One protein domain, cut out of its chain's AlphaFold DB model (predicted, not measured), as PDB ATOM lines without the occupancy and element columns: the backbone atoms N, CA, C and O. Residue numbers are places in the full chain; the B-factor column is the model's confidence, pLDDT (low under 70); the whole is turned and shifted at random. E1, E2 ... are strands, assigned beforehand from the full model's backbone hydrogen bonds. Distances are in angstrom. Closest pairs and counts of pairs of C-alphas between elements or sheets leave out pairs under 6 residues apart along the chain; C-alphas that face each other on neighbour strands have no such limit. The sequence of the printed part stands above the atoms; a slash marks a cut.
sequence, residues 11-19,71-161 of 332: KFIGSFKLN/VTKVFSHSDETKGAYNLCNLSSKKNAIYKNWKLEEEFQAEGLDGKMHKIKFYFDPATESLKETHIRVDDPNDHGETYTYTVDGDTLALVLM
ATOM      1  N   LYS A  11     254.345 250.091 341.824       89.37
ATOM      2  CA  LYS A  11     252.891 249.942 341.644       89.37
ATOM      3  C   LYS A  11     252.320 250.805 340.507       89.37
ATOM      4  O   LYS A  11     251.285 250.464 339.953       89.37
ATOM      5  N   PHE A  12     252.974 251.914 340.147       91.52
ATOM      6  CA  PHE A  12     252.566 252.737 339.004       91.52
ATOM      7  C   PHE A  12     253.059 252.191 337.662       91.52
ATOM      8  O   PHE A  12     252.563 252.643 336.636       91.52
ATOM      9  N   ILE A  13     254.012 251.258 337.645       93.34
ATOM     10  CA  ILE A  13     254.577 250.683 336.423       93.34
ATOM     11  C   ILE A  13     253.643 249.592 335.901       93.34
ATOM     12  O   ILE A  13     253.269 248.670 336.621       93.34
ATOM     13  N   GLY A  14     253.257 249.690 334.630       91.04
ATOM     14  CA  GLY A  14     252.318 248.758 334.019       91.04
ATOM     15  C   GLY A  14     251.392 249.409 333.001       91.04
ATOM     16  O   GLY A  14     251.556 250.567 332.615       91.04
ATOM     17  N   SER A  15     250.415 248.624 332.547       91.28
ATOM     18  CA  SER A  15     249.430 249.018 331.541       91.28
ATOM     19  C   SER A  15     248.029 249.028 332.144       91.28
ATOM     20  O   SER A  15     247.494 247.980 332.498       91.28
ATOM     21  N   PHE A  16     247.401 250.199 332.173       83.87
ATOM     22  CA  PHE A  16     246.089 250.432 332.762       83.87
ATOM     23  C   PHE A  16     245.096 250.838 331.680       83.87
ATOM     24  O   PHE A  16     245.195 251.919 331.094       83.87
ATOM     25  N   LYS A  17     244.126 249.967 331.406       79.46
ATOM     26  CA  LYS A  17     243.018 250.260 330.494       79.46
ATOM     27  C   LYS A  17     241.871 250.874 331.285       79.46
ATOM     28  O   LYS A  17     241.530 250.354 332.347       79.46
ATOM     29  N   LEU A  18     241.249 251.934 330.764       72.38
ATOM     30  CA  LEU A  18     240.054 252.468 331.407       72.38
ATOM     31  C   LEU A  18     238.976 251.377 331.504       72.38
ATOM     32  O   LEU A  18     238.565 250.800 330.498       72.38
ATOM     33  N   ASN A  19     238.542 251.104 332.732       66.20
ATOM     34  CA  ASN A  19     237.515 250.111 333.032       66.20
ATOM     35  C   ASN A  19     236.152 250.769 333.292       66.20
ATOM     36  O   ASN A  19     235.144 250.340 332.739       66.20
ATOM     37  N   VAL A  71     241.390 255.470 326.533       70.97
ATOM     38  CA  VAL A  71     242.848 255.505 326.706       70.97
ATOM     39  C   VAL A  71     243.336 254.341 327.566       70.97
ATOM     40  O   VAL A  71     242.847 254.105 328.671       70.97
ATOM     41  N   THR A  72     244.363 253.655 327.071       81.91
ATOM     42  CA  THR A  72     245.229 252.782 327.869       81.91
ATOM     43  C   THR A  72     246.474 253.571 328.258       81.91
ATOM     44  O   THR A  72     247.213 254.027 327.385       81.91
ATOM     45  N   LYS A  73     246.716 253.744 329.558       88.19
ATOM     46  CA  LYS A  73     247.924 254.387 330.086       88.19
ATOM     47  C   LYS A  73     248.990 253.334 330.347       88.19
ATOM     48  O   LYS A  73     248.729 252.383 331.073       88.19
ATOM     49  N   VAL A  74     250.181 253.516 329.789       89.89
ATOM     50  CA  VAL A  74     251.319 252.618 330.010       89.89
ATOM     51  C   VAL A  74     252.471 253.404 330.609       89.89
ATOM     52  O   VAL A  74     253.041 254.255 329.931       89.89
ATOM     53  N   PHE A  75     252.807 253.113 331.860       93.33
ATOM     54  CA  PHE A  75     253.995 253.634 332.529       93.33
ATOM     55  C   PHE A  75     255.091 252.571 332.491       93.33
ATOM     56  O   PHE A  75     254.840 251.410 332.818       93.33
ATOM     57  N   SER A  76     256.305 252.958 332.112       96.05
ATOM     58  CA  SER A  76     257.468 252.070 332.118       96.05
ATOM     59  C   SER A  76     258.718 252.807 332.577       96.05
ATOM     60  O   SER A  76     258.797 254.033 332.496       96.05
ATOM     61  N   HIS A  77     259.731 252.056 333.002       96.65
ATOM     62  CA  HIS A  77     261.089 252.588 333.074       96.65
ATOM     63  C   HIS A  77     261.579 252.968 331.672       96.65
ATOM     64  O   HIS A  77     261.123 252.414 330.664       96.65
ATOM     65  N   SER A  78     262.473 253.952 331.602       95.85
ATOM     66  CA  SER A  78     263.188 254.277 330.374       95.85
ATOM     67  C   SER A  78     264.378 253.340 330.184       95.85
ATOM     68  O   SER A  78     265.252 253.251 331.046       95.85
ATOM     69  N   ASP A  79     264.446 252.709 329.011       91.82
ATOM     70  CA  ASP A  79     265.617 251.936 328.576       91.82
ATOM     71  C   ASP A  79     266.781 252.842 328.133       91.82
ATOM     72  O   ASP A  79     267.936 252.422 328.097       91.82
ATOM     73  N   GLU A  80     266.484 254.097 327.776       93.27
ATOM     74  CA  GLU A  80     267.437 255.051 327.197       93.27
ATOM     75  C   GLU A  80     268.146 255.879 328.283       93.27
ATOM     76  O   GLU A  80     269.316 256.234 328.141       93.27
ATOM     77  N   THR A  81     267.444 256.216 329.372       94.05
ATOM     78  CA  THR A  81     267.931 257.123 330.423       94.05
ATOM     79  C   THR A  81     267.695 256.533 331.812       94.05
ATOM     80  O   THR A  81     266.563 256.403 332.268       94.05
ATOM     81  N   LYS A  82     268.781 256.235 332.536       91.37
ATOM     82  CA  LYS A  82     268.712 255.677 333.896       91.37
ATOM     83  C   LYS A  82     267.966 256.612 334.858       91.37
ATOM     84  O   LYS A  82     268.282 257.800 334.943       91.37
ATOM     85  N   GLY A  83     267.032 256.045 335.624       91.61
ATOM     86  CA  GLY A  83     266.213 256.776 336.599       91.61
ATOM     87  C   GLY A  83     265.146 257.671 335.963       91.61
ATOM     88  O   GLY A  83     264.616 258.549 336.637       91.61
ATOM     89  N   ALA A  84     264.874 257.491 334.668       96.67
ATOM     90  CA  ALA A  84     263.784 258.146 333.965       96.67
ATOM     91  C   ALA A  84     262.691 257.135 333.597       96.67
ATOM     92  O   ALA A  84     262.903 255.921 333.612       96.67
ATOM     93  N   TYR A  85     261.532 257.658 333.224       97.91
ATOM     94  CA  TYR A  85     260.323 256.905 332.935       97.91
ATOM     95  C   TYR A  85     259.767 257.289 331.564       97.91
ATOM     96  O   TYR A  85     260.064 258.355 331.019       97.91
ATOM     97  N   ASN A  86     258.929 256.416 331.019       97.69
ATOM     98  CA  ASN A  86     258.127 256.671 329.836       97.69
ATOM     99  C   ASN A  86     256.638 256.571 330.197       97.69
ATOM    100  O   ASN A  86     256.243 255.741 331.015       97.69
ATOM    101  N   LEU A  87     255.808 257.410 329.575       94.90
ATOM    102  CA  LEU A  87     254.349 257.304 329.607       94.90
ATOM    103  C   LEU A  87     253.811 257.256 328.177       94.90
ATOM    104  O   LEU A  87     253.997 258.194 327.408       94.90
ATOM    105  N   CYS A  88     253.083 256.196 327.840       91.17
ATOM    106  CA  CYS A  88     252.316 256.099 326.603       91.17
ATOM    107  C   CYS A  88     250.821 256.148 326.929       91.17
ATOM    108  O   CYS A  88     250.267 255.209 327.499       91.17
ATOM    109  N   ASN A  89     250.152 257.228 326.539       88.06
ATOM    110  CA  ASN A  89     248.696 257.304 326.499       88.06
ATOM    111  C   ASN A  89     248.238 256.777 325.135       88.06
ATOM    112  O   ASN A  89     248.276 257.507 324.145       88.06
ATOM    113  N   LEU A  90     247.854 255.505 325.078       83.99
ATOM    114  CA  LEU A  90     247.414 254.834 323.859       83.99
ATOM    115  C   LEU A  90     245.915 255.040 323.659       83.99
ATOM    116  O   LEU A  90     245.148 254.760 324.573       83.99
ATOM    117  N   SER A  91     245.480 255.482 322.482       75.63
ATOM    118  CA  SER A  91     244.053 255.624 322.156       75.63
ATOM    119  C   SER A  91     243.758 255.153 320.735       75.63
ATOM    120  O   SER A  91     244.668 254.904 319.948       75.63
ATOM    121  N   SER A  92     242.477 255.055 320.378       67.95
ATOM    122  CA  SER A  92     242.064 254.716 319.010       67.95
ATOM    123  C   SER A  92     242.369 255.812 317.982       67.95
ATOM    124  O   SER A  92     242.417 255.520 316.791       67.95
ATOM    125  N   LYS A  93     242.559 257.068 318.417       66.72
ATOM    126  CA  LYS A  93     242.747 258.224 317.524       66.72
ATOM    127  C   LYS A  93     244.205 258.644 317.412       66.72
ATOM    128  O   LYS A  93     244.740 258.763 316.315       66.72
ATOM    129  N   LYS A  94     244.829 258.923 318.554       74.51
ATOM    130  CA  LYS A  94     246.197 259.433 318.640       74.51
ATOM    131  C   LYS A  94     246.836 258.988 319.945       74.51
ATOM    132  O   LYS A  94     246.221 259.088 321.007       74.51
ATOM    133  N   ASN A  95     248.078 258.535 319.857       86.89
ATOM    134  CA  ASN A  95     248.878 258.241 321.034       86.89
ATOM    135  C   ASN A  95     249.620 259.507 321.464       86.89
ATOM    136  O   ASN A  95     250.176 260.206 320.617       86.89
ATOM    137  N   ALA A  96     249.659 259.778 322.764       88.75
ATOM    138  CA  ALA A  96     250.583 260.752 323.338       88.75
ATOM    139  C   ALA A  96     251.693 259.986 324.063       88.75
ATOM    140  O   ALA A  96     251.407 259.141 324.911       88.75
ATOM    141  N   ILE A  97     252.945 260.241 323.687       92.72
ATOM    142  CA  ILE A  97     254.113 259.497 324.167       92.72
ATOM    143  C   ILE A  97     255.065 260.484 324.833       92.72
ATOM    144  O   ILE A  97     255.572 261.396 324.185       92.72
ATOM    145  N   TYR A  98     255.325 260.276 326.118       96.51
ATOM    146  CA  TYR A  98     256.285 261.031 326.912       96.51
ATOM    147  C   TYR A  98     257.461 260.115 327.205       96.51
ATOM    148  O   TYR A  98     257.289 259.082 327.848       96.51
ATOM    149  N   LYS A  99     258.646 260.472 326.712       96.61
ATOM    150  CA  LYS A  99     259.860 259.680 326.901       96.61
ATOM    151  C   LYS A  99     260.808 260.337 327.889       96.61
ATOM    152  O   LYS A  99     260.924 261.559 327.896       96.61
ATOM    153  N   ASN A 100     261.547 259.512 328.624       96.57
ATOM    154  CA  ASN A 100     262.712 259.896 329.422       96.57
ATOM    155  C   ASN A 100     262.439 261.016 330.438       96.57
ATOM    156  O   ASN A 100     263.336 261.797 330.754       96.57
ATOM    157  N   TRP A 101     261.216 261.104 330.959       97.08
ATOM    158  CA  TRP A 101     260.878 262.100 331.968       97.08
ATOM    159  C   TRP A 101     261.321 261.627 333.353       97.08
ATOM    160  O   TRP A 101     261.376 260.430 333.635       97.08
ATOM    161  N   LYS A 102     261.636 262.572 334.237       96.45
ATOM    162  CA  LYS A 102     262.008 262.308 335.631       96.45
ATOM    163  C   LYS A 102     261.027 262.991 336.567       96.45
ATOM    164  O   LYS A 102     260.410 263.993 336.208       96.45
ATOM    165  N   LEU A 103     260.869 262.437 337.767       95.84
ATOM    166  CA  LEU A 103     260.048 263.076 338.787       95.84
ATOM    167  C   LEU A 103     260.592 264.473 339.099       95.84
ATOM    168  O   LEU A 103     261.794 264.687 339.205       95.84
ATOM    169  N   GLU A 104     259.666 265.410 339.251       94.55
ATOM    170  CA  GLU A 104     259.882 266.822 339.564       94.55
ATOM    171  C   GLU A 104     260.582 267.657 338.477       94.55
ATOM    172  O   GLU A 104     260.711 268.876 338.640       94.55
ATOM    173  N   GLU A 105     260.938 267.055 337.344       96.25
ATOM    174  CA  GLU A 105     261.481 267.749 336.178       96.25
ATOM    175  C   GLU A 105     260.355 268.119 335.197       96.25
ATOM    176  O   GLU A 105     259.463 267.319 334.907       96.25
ATOM    177  N   GLU A 106     260.370 269.364 334.709       96.64
ATOM    178  CA  GLU A 106     259.458 269.823 333.656       96.64
ATOM    179  C   GLU A 106     260.045 269.478 332.284       96.64
ATOM    180  O   GLU A 106     261.228 269.701 332.028       96.64
ATOM    181  N   PHE A 107     259.205 268.982 331.385       97.35
ATOM    182  CA  PHE A 107     259.556 268.744 329.991       97.35
ATOM    183  C   PHE A 107     258.412 269.182 329.080       97.35
ATOM    184  O   PHE A 107     257.298 269.442 329.528       97.35
ATOM    185  N   GLN A 108     258.685 269.277 327.784       96.83
ATOM    186  CA  GLN A 108     257.666 269.596 326.797       96.83
ATOM    187  C   GLN A 108     257.311 268.346 325.999       96.83
ATOM    188  O   GLN A 108     258.200 267.703 325.441       96.83
ATOM    189  N   ALA A 109     256.024 268.014 325.912       95.49
ATOM    190  CA  ALA A 109     255.545 267.002 324.975       95.49
ATOM    191  C   ALA A 109     254.140 267.303 324.435       95.49
ATOM    192  O   ALA A 109     253.374 268.082 325.007       95.49
ATOM    193  N   GLU A 110     253.819 266.691 323.296       91.41
ATOM    194  CA  GLU A 110     252.533 266.879 322.636       91.41
ATOM    195  C   GLU A 110     251.425 266.132 323.394       91.41
ATOM    196  O   GLU A 110     251.534 264.939 323.687       91.41
ATOM    197  N   GLY A 111     250.346 266.836 323.728       85.73
ATOM    198  CA  GLY A 111     249.179 266.274 324.399       85.73
ATOM    199  C   GLY A 111     248.264 265.494 323.453       85.73
ATOM    200  O   GLY A 111     248.403 265.522 322.230       85.73
ATOM    201  N   LEU A 112     247.249 264.836 324.021       74.43
ATOM    202  CA  LEU A 112     246.180 264.191 323.238       74.43
ATOM    203  C   LEU A 112     245.348 265.189 322.406       74.43
ATOM    204  O   LEU A 112     244.655 264.782 321.479       74.43
ATOM    205  N   ASP A 113     245.422 266.484 322.718       74.01
ATOM    206  CA  ASP A 113     244.806 267.575 321.954       74.01
ATOM    207  C   ASP A 113     245.666 268.060 320.771       74.01
ATOM    208  O   ASP A 113     245.265 268.980 320.061       74.01
ATOM    209  N   GLY A 114     246.843 267.462 320.559       81.36
ATOM    210  CA  GLY A 114     247.782 267.845 319.506       81.36
ATOM    211  C   GLY A 114     248.515 269.166 319.765       81.36
ATOM    212  O   GLY A 114     249.150 269.714 318.866       81.36
ATOM    213  N   LYS A 115     248.397 269.717 320.977       86.92
ATOM    214  CA  LYS A 115     249.096 270.936 321.389       86.92
ATOM    215  C   LYS A 115     250.324 270.592 322.205       86.92
ATOM    216  O   LYS A 115     250.421 269.507 322.773       86.92
ATOM    217  N   MET A 116     251.265 271.525 322.260       92.73
ATOM    218  CA  MET A 116     252.436 271.384 323.111       92.73
ATOM    219  C   MET A 116     252.121 271.797 324.538       92.73
ATOM    220  O   MET A 116     251.637 272.904 324.766       92.73
ATOM    221  N   HIS A 117     252.446 270.924 325.489       93.73
ATOM    222  CA  HIS A 117     252.287 271.173 326.917       93.73
ATOM    223  C   HIS A 117     253.646 271.152 327.607       93.73
ATOM    224  O   HIS A 117     254.507 270.341 327.262       93.73
ATOM    225  N   LYS A 118     253.817 272.015 328.607       95.91
ATOM    226  CA  LYS A 118     254.766 271.822 329.702       95.91
ATOM    227  C   LYS A 118     254.160 270.815 330.661       95.91
ATOM    228  O   LYS A 118     253.060 271.030 331.172       95.91
ATOM    229  N   ILE A 119     254.870 269.717 330.856       96.33
ATOM    230  CA  ILE A 119     254.425 268.572 331.631       96.33
ATOM    231  C   ILE A 119     255.402 268.346 332.771       96.33
ATOM    232  O   ILE A 119     256.618 268.379 332.576       96.33
ATOM    233  N   LYS A 120     254.867 268.098 333.963       96.68
ATOM    234  CA  LYS A 120     255.659 267.752 335.144       96.68
ATOM    235  C   LYS A 120     254.936 266.709 335.981       96.68
ATOM    236  O   LYS A 120     253.748 266.863 336.280       96.68
ATOM    237  N   PHE A 121     255.681 265.681 336.383       96.98
ATOM    238  CA  PHE A 121     255.217 264.634 337.290       96.98
ATOM    239  C   PHE A 121     255.775 264.856 338.693       96.98
ATOM    240  O   PHE A 121     256.958 265.137 338.853       96.98
ATOM    241  N   TYR A 122     254.945 264.711 339.719       93.84
ATOM    242  CA  TYR A 122     255.343 264.811 341.122       93.84
ATOM    243  C   TYR A 122     254.759 263.640 341.906       93.84
ATOM    244  O   TYR A 122     253.551 263.419 341.861       93.84
ATOM    245  N   PHE A 123     255.594 262.910 342.642       93.48
ATOM    246  CA  PHE A 123     255.126 261.858 343.537       93.48
ATOM    247  C   PHE A 123     255.063 262.373 344.978       93.48
ATOM    248  O   PHE A 123     256.049 262.877 345.518       93.48
ATOM    249  N   ASP A 124     253.887 262.241 345.589       89.53
ATOM    250  CA  ASP A 124     253.642 262.588 346.983       89.53
ATOM    251  C   ASP A 124     253.664 261.314 347.845       89.53
ATOM    252  O   ASP A 124     252.714 260.527 347.777       89.53
ATOM    253  N   PRO A 125     254.711 261.080 348.658       88.08
ATOM    254  CA  PRO A 125     254.791 259.885 349.492       88.08
ATOM    255  C   PRO A 125     253.777 259.895 350.644       88.08
ATOM    256  O   PRO A 125     253.426 258.830 351.137       88.08
ATOM    257  N   ALA A 126     253.280 261.062 351.074       85.43
ATOM    258  CA  ALA A 126     252.329 261.144 352.183       85.43
ATOM    259  C   ALA A 126     250.926 260.677 351.776       85.43
ATOM    260  O   ALA A 126     250.197 260.106 352.586       85.43
ATOM    261  N   THR A 127     250.547 260.920 350.519       84.60
ATOM    262  CA  THR A 127     249.265 260.484 349.941       84.60
ATOM    263  C   THR A 127     249.411 259.310 348.976       84.60
ATOM    264  O   THR A 127     248.425 258.893 348.377       84.60
ATOM    265  N   GLU A 128     250.635 258.806 348.799       86.69
ATOM    266  CA  GLU A 128     251.023 257.801 347.805       86.69
ATOM    267  C   GLU A 128     250.472 258.070 346.393       86.69
ATOM    268  O   GLU A 128     250.093 257.145 345.665       86.69
ATOM    269  N   SER A 129     250.417 259.345 346.001       88.37
ATOM    270  CA  SER A 129     249.777 259.778 344.759       88.37
ATOM    271  C   SER A 129     250.779 260.355 343.767       88.37
ATOM    272  O   SER A 129     251.634 261.156 344.145       88.37
ATOM    273  N   LEU A 130     250.612 260.026 342.489       91.55
ATOM    274  CA  LEU A 130     251.335 260.643 341.383       91.55
ATOM    275  C   LEU A 130     250.500 261.787 340.804       91.55
ATOM    276  O   LEU A 130     249.379 261.573 340.354       91.55
ATOM    277  N   LYS A 131     251.038 263.001 340.791       92.59
ATOM    278  CA  LYS A 131     250.415 264.178 340.180       92.59
ATOM    279  C   LYS A 131     251.065 264.457 338.833       92.59
ATOM    280  O   LYS A 131     252.286 264.515 338.743       92.59
ATOM    281  N   GLU A 132     250.251 264.648 337.807       92.10
ATOM    282  CA  GLU A 132     250.650 264.999 336.444       92.10
ATOM    283  C   GLU A 132     250.062 266.372 336.120       92.10
ATOM    284  O   GLU A 132     248.848 266.563 336.174       92.10
ATOM    285  N   THR A 133     250.919 267.337 335.811       92.08
ATOM    286  CA  THR A 133     250.505 268.706 335.475       92.08
ATOM    287  C   THR A 133     250.710 268.978 333.996       92.08
ATOM    288  O   THR A 133     251.703 268.524 333.434       92.08
ATOM    289  N   HIS A 134     249.771 269.689 333.375       90.25
ATOM    290  CA  HIS A 134     249.808 270.089 331.965       90.25
ATOM    291  C   HIS A 134     249.521 271.573 331.864       90.25
ATOM    292  O   HIS A 134     248.492 272.009 332.368       90.25
ATOM    293  N   ILE A 135     250.388 272.332 331.203       90.20
ATOM    294  CA  ILE A 135     250.161 273.745 330.878       90.20
ATOM    295  C   ILE A 135     250.470 273.929 329.397       90.20
ATOM    296  O   ILE A 135     251.582 273.612 328.968       90.20
ATOM    297  N   ARG A 136     249.531 274.440 328.600       88.04
ATOM    298  CA  ARG A 136     249.786 274.708 327.182       88.04
ATOM    299  C   ARG A 136     250.894 275.736 326.998       88.04
ATOM    300  O   ARG A 136     250.948 276.764 327.662       88.04
ATOM    301  N   VAL A 137     251.791 275.451 326.061       93.33
ATOM    302  CA  VAL A 137     252.906 276.343 325.718       93.33
ATOM    303  C   VAL A 137     252.436 277.502 324.840       93.33
ATOM    304  O   VAL A 137     253.013 278.584 324.906       93.33
ATOM    305  N   ASP A 138     251.406 277.280 324.018       89.64
ATOM    306  CA  ASP A 138     250.864 278.275 323.088       89.64
ATOM    307  C   ASP A 138     249.849 279.237 323.725       89.64
ATOM    308  O   ASP A 138     249.508 280.242 323.101       89.64
ATOM    309  N   ASP A 139     249.406 278.978 324.958       84.53
ATOM    310  CA  ASP A 139     248.472 279.834 325.688       84.53
ATOM    311  C   ASP A 139     249.087 280.329 327.011       84.53
ATOM    312  O   ASP A 139     249.111 279.598 328.002       84.53
ATOM    313  N   PRO A 140     249.573 281.583 327.072       84.68
ATOM    314  CA  PRO A 140     250.165 282.139 328.288       84.68
ATOM    315  C   PRO A 140     249.153 282.344 329.426       84.68
ATOM    316  O   PRO A 140     249.571 282.576 330.560       84.68
ATOM    317  N   ASN A 141     247.849 282.287 329.141       83.99
ATOM    318  CA  ASN A 141     246.794 282.385 330.148       83.99
ATOM    319  C   ASN A 141     246.297 281.009 330.611       83.99
ATOM    320  O   ASN A 141     245.390 280.948 331.446       83.99
ATOM    321  N   ASP A 142     246.863 279.914 330.095       78.55
ATOM    322  CA  ASP A 142     246.505 278.579 330.549       78.55
ATOM    323  C   ASP A 142     246.958 278.385 332.002       78.55
ATOM    324  O   ASP A 142     248.142 278.410 332.336       78.55
ATOM    325  N   HIS A 143     245.984 278.198 332.893       79.35
ATOM    326  CA  HIS A 143     246.233 277.924 334.309       79.35
ATOM    327  C   HIS A 143     246.689 276.481 334.560       79.35
ATOM    328  O   HIS A 143     247.071 276.145 335.682       79.35
ATOM    329  N   GLY A 144     246.625 275.645 333.527       81.28
ATOM    330  CA  GLY A 144     246.985 274.250 333.558       81.28
ATOM    331  C   GLY A 144     245.961 273.343 334.226       81.28
ATOM    332  O   GLY A 144     244.994 273.753 334.870       81.28
ATOM    333  N   GLU A 145     246.214 272.052 334.069       77.61
ATOM    334  CA  GLU A 145     245.409 270.962 334.600       77.61
ATOM    335  C   GLU A 145     246.300 270.078 335.469       77.61
ATOM    336  O   GLU A 145     247.422 269.757 335.082       77.61
ATOM    337  N   THR A 146     245.801 269.669 336.638       82.82
ATOM    338  CA  THR A 146     246.477 268.680 337.489       82.82
ATOM    339  C   THR A 146     245.640 267.414 337.569       82.82
ATOM    340  O   THR A 146     244.520 267.425 338.080       82.82
ATOM    341  N   TYR A 147     246.213 266.315 337.104       84.16
ATOM    342  CA  TYR A 147     245.667 264.970 337.196       84.16
ATOM    343  C   TYR A 147     246.314 264.259 338.387       84.16
ATOM    344  O   TYR A 147     247.538 264.252 338.496       84.16
ATOM    345  N   THR A 148     245.525 263.684 339.299       83.31
ATOM    346  CA  THR A 148     246.065 262.949 340.458       83.31
ATOM    347  C   THR A 148     245.759 261.466 340.326       83.31
ATOM    348  O   THR A 148     244.599 261.083 340.218       83.31
ATOM    349  N   TYR A 149     246.794 260.638 340.357       85.08
ATOM    350  CA  TYR A 149     246.703 259.193 340.247       85.08
ATOM    351  C   TYR A 149     247.028 258.505 341.567       85.08
ATOM    352  O   TYR A 149     248.000 258.854 342.237       85.08
ATOM    353  N   THR A 150     246.271 257.463 341.883       84.36
ATOM    354  CA  THR A 150     246.571 256.517 342.966       84.36
ATOM    355  C   THR A 150     246.423 255.095 342.446       84.36
ATOM    356  O   THR A 150     245.537 254.830 341.634       84.36
ATOM    357  N   VAL A 151     247.271 254.180 342.916       79.59
ATOM    358  CA  VAL A 151     247.176 252.752 342.581       79.59
ATOM    359  C   VAL A 151     246.650 251.977 343.777       79.59
ATOM    360  O   VAL A 151     247.179 252.127 344.882       79.59
ATOM    361  N   ASP A 152     245.645 251.146 343.523       71.40
ATOM    362  CA  ASP A 152     245.032 250.227 344.475       71.40
ATOM    363  C   ASP A 152     244.875 248.841 343.833       71.40
ATOM    364  O   ASP A 152     244.126 248.668 342.865       71.40
ATOM    365  N   GLY A 153     245.642 247.865 344.329       79.72
ATOM    366  CA  GLY A 153     245.825 246.576 343.659       79.72
ATOM    367  C   GLY A 153     246.270 246.770 342.206       79.72
ATOM    368  O   GLY A 153     247.260 247.448 341.944       79.72
ATOM    369  N   ASP A 154     245.485 246.234 341.270       79.78
ATOM    370  CA  ASP A 154     245.731 246.340 339.825       79.78
ATOM    371  C   ASP A 154     245.030 247.554 339.172       79.78
ATOM    372  O   ASP A 154     244.996 247.685 337.946       79.78
ATOM    373  N   THR A 155     244.419 248.442 339.968       80.17
ATOM    374  CA  THR A 155     243.634 249.584 339.473       80.17
ATOM    375  C   THR A 155     244.384 250.902 339.641       80.17
ATOM    376  O   THR A 155     244.732 251.295 340.753       80.17
ATOM    377  N   LEU A 156     244.546 251.646 338.542       81.42
ATOM    378  CA  LEU A 156     244.977 253.045 338.550       81.42
ATOM    379  C   LEU A 156     243.747 253.961 338.565       81.42
ATOM    380  O   LEU A 156     243.042 254.084 337.562       81.42
ATOM    381  N   ALA A 157     243.496 254.626 339.690       80.42
ATOM    382  CA  ALA A 157     242.435 255.616 339.810       80.42
ATOM    383  C   ALA A 157     242.959 256.999 339.407       80.42
ATOM    384  O   ALA A 157     243.926 257.490 339.985       80.42
ATOM    385  N   LEU A 158     242.304 257.633 338.430       77.69
ATOM    386  CA  LEU A 158     242.515 259.036 338.083       77.69
ATOM    387  C   LEU A 158     241.453 259.893 338.773       77.69
ATOM    388  O   LEU A 158     240.273 259.817 338.437       77.69
ATOM    389  N   VAL A 159     241.888 260.751 339.689       69.87
ATOM    390  CA  VAL A 159     241.057 261.775 340.313       69.87
ATOM    391  C   VAL A 159     241.291 263.107 339.611       69.87
ATOM    392  O   VAL A 159     242.405 263.638 339.567       69.87
ATOM    393  N   LEU A 160     240.207 263.659 339.078       63.66
ATOM    394  CA  LEU A 160     240.159 265.005 338.527       63.66
ATOM    395  C   LEU A 160     239.609 265.926 339.607       63.66
ATOM    396  O   LEU A 160     238.417 265.893 339.908       63.66
ATOM    397  N   MET A 161     240.471 266.733 340.227       55.29
ATOM    398  CA  MET A 161     239.986 267.717 341.191       55.29
ATOM    399  C   MET A 161     239.283 268.862 340.465       55.29
ATOM    400  O   MET A 161     239.798 269.438 339.503       55.29
TER     401      MET A 161
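This is residues 11 to 19 and 71 to 161 of the 332 residues of an uncharacterized protein of Wuchereria bancrofti (UniProt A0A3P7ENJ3). Two sheets lie face to face as a sandwich with crossed strands: a strongly twisted sheet of five strands, E5 to E9, covered by a flatter sheet of four, E1 to E4. The two sheets come near each other along both edges, at E4 with E5 and at E1 with E9. The printed part has 100 residues, with no named helix and nine strands, E1 to E9 in chain order; the class is all strand, and both sheets are antiparallel throughout, in the orders E5 E6 E7 E8 E9 and E1 E2 E3 E4. The whole is compact, with a radius of gyration of the C-alphas of 13.3 A, and rounded, spanning 38 by 31 by 28 A.

The larger sheet is a meander, each strand the antiparallel neighbour of the one before: E5, residues 106 to 110, E6, residues 116 to 124, E7, residues 129 to 136, E8, residues 145 to 152, and E9, residues 155 to 160. From edge to edge its strands' lines turn by 94 degrees. Within hydrogen-bond range are N 119 and O 107, 2.8 A, for the hairpin E5 and E6; N 122 and O 131, 2.8 A, for E6 and E7; N 149 and O 130, 2.7 A, for E7 and E8; and N 157 and O 150, 2.8 A, for E8 and E9. The other sheet has E1, residues 14 to 17, E2, residues 72 to 77, E3, residues 85 to 90, and E4, residues 96 to 101; E2 E3 E4 form a second meander. Its N and O pairs include N 16 and O 73, 2.8 A, N 74 and O 88, 2.8 A, and N 87 and O 98, 2.8 A. The strands of one sheet stand at 65 degrees to those of the other, and the parts that face each other are 9.2 A apart, centre to centre. The closest C-alphas of E4 and E5 are those of Tyr 98 and Ala 109, 6.3 A apart; those of E1 and E9 are of Phe 16 and Leu 156, 6.4 A apart. E2 and E7 are apart.

E6 is the longest strand by residues, 25.5 A, from C-alpha 116 at (252.436, 271.384, 323.111) to C-alpha 124. E7 measures 23.1 A, E8 23.0 A, E2 16.7 A, E3 15.9 A and E9 15.8 A. E1 begins at C-alpha 14, (252.318, 248.758, 334.019), and E9 ends at C-alpha 160, (240.159, 265.005, 338.527).

The two C-alphas farthest apart are those of Pro 140 and Gly 153, 39.0 A. Residues 20 to 70 are not printed, and C-alphas 19 and 71 are 9.9 A apart across the cut. Of the links that are printed whole, none is long. The mean pLDDT of the printed part is 87.0; it is under 70 at residues 19, 92 to 93 and 159 to 161.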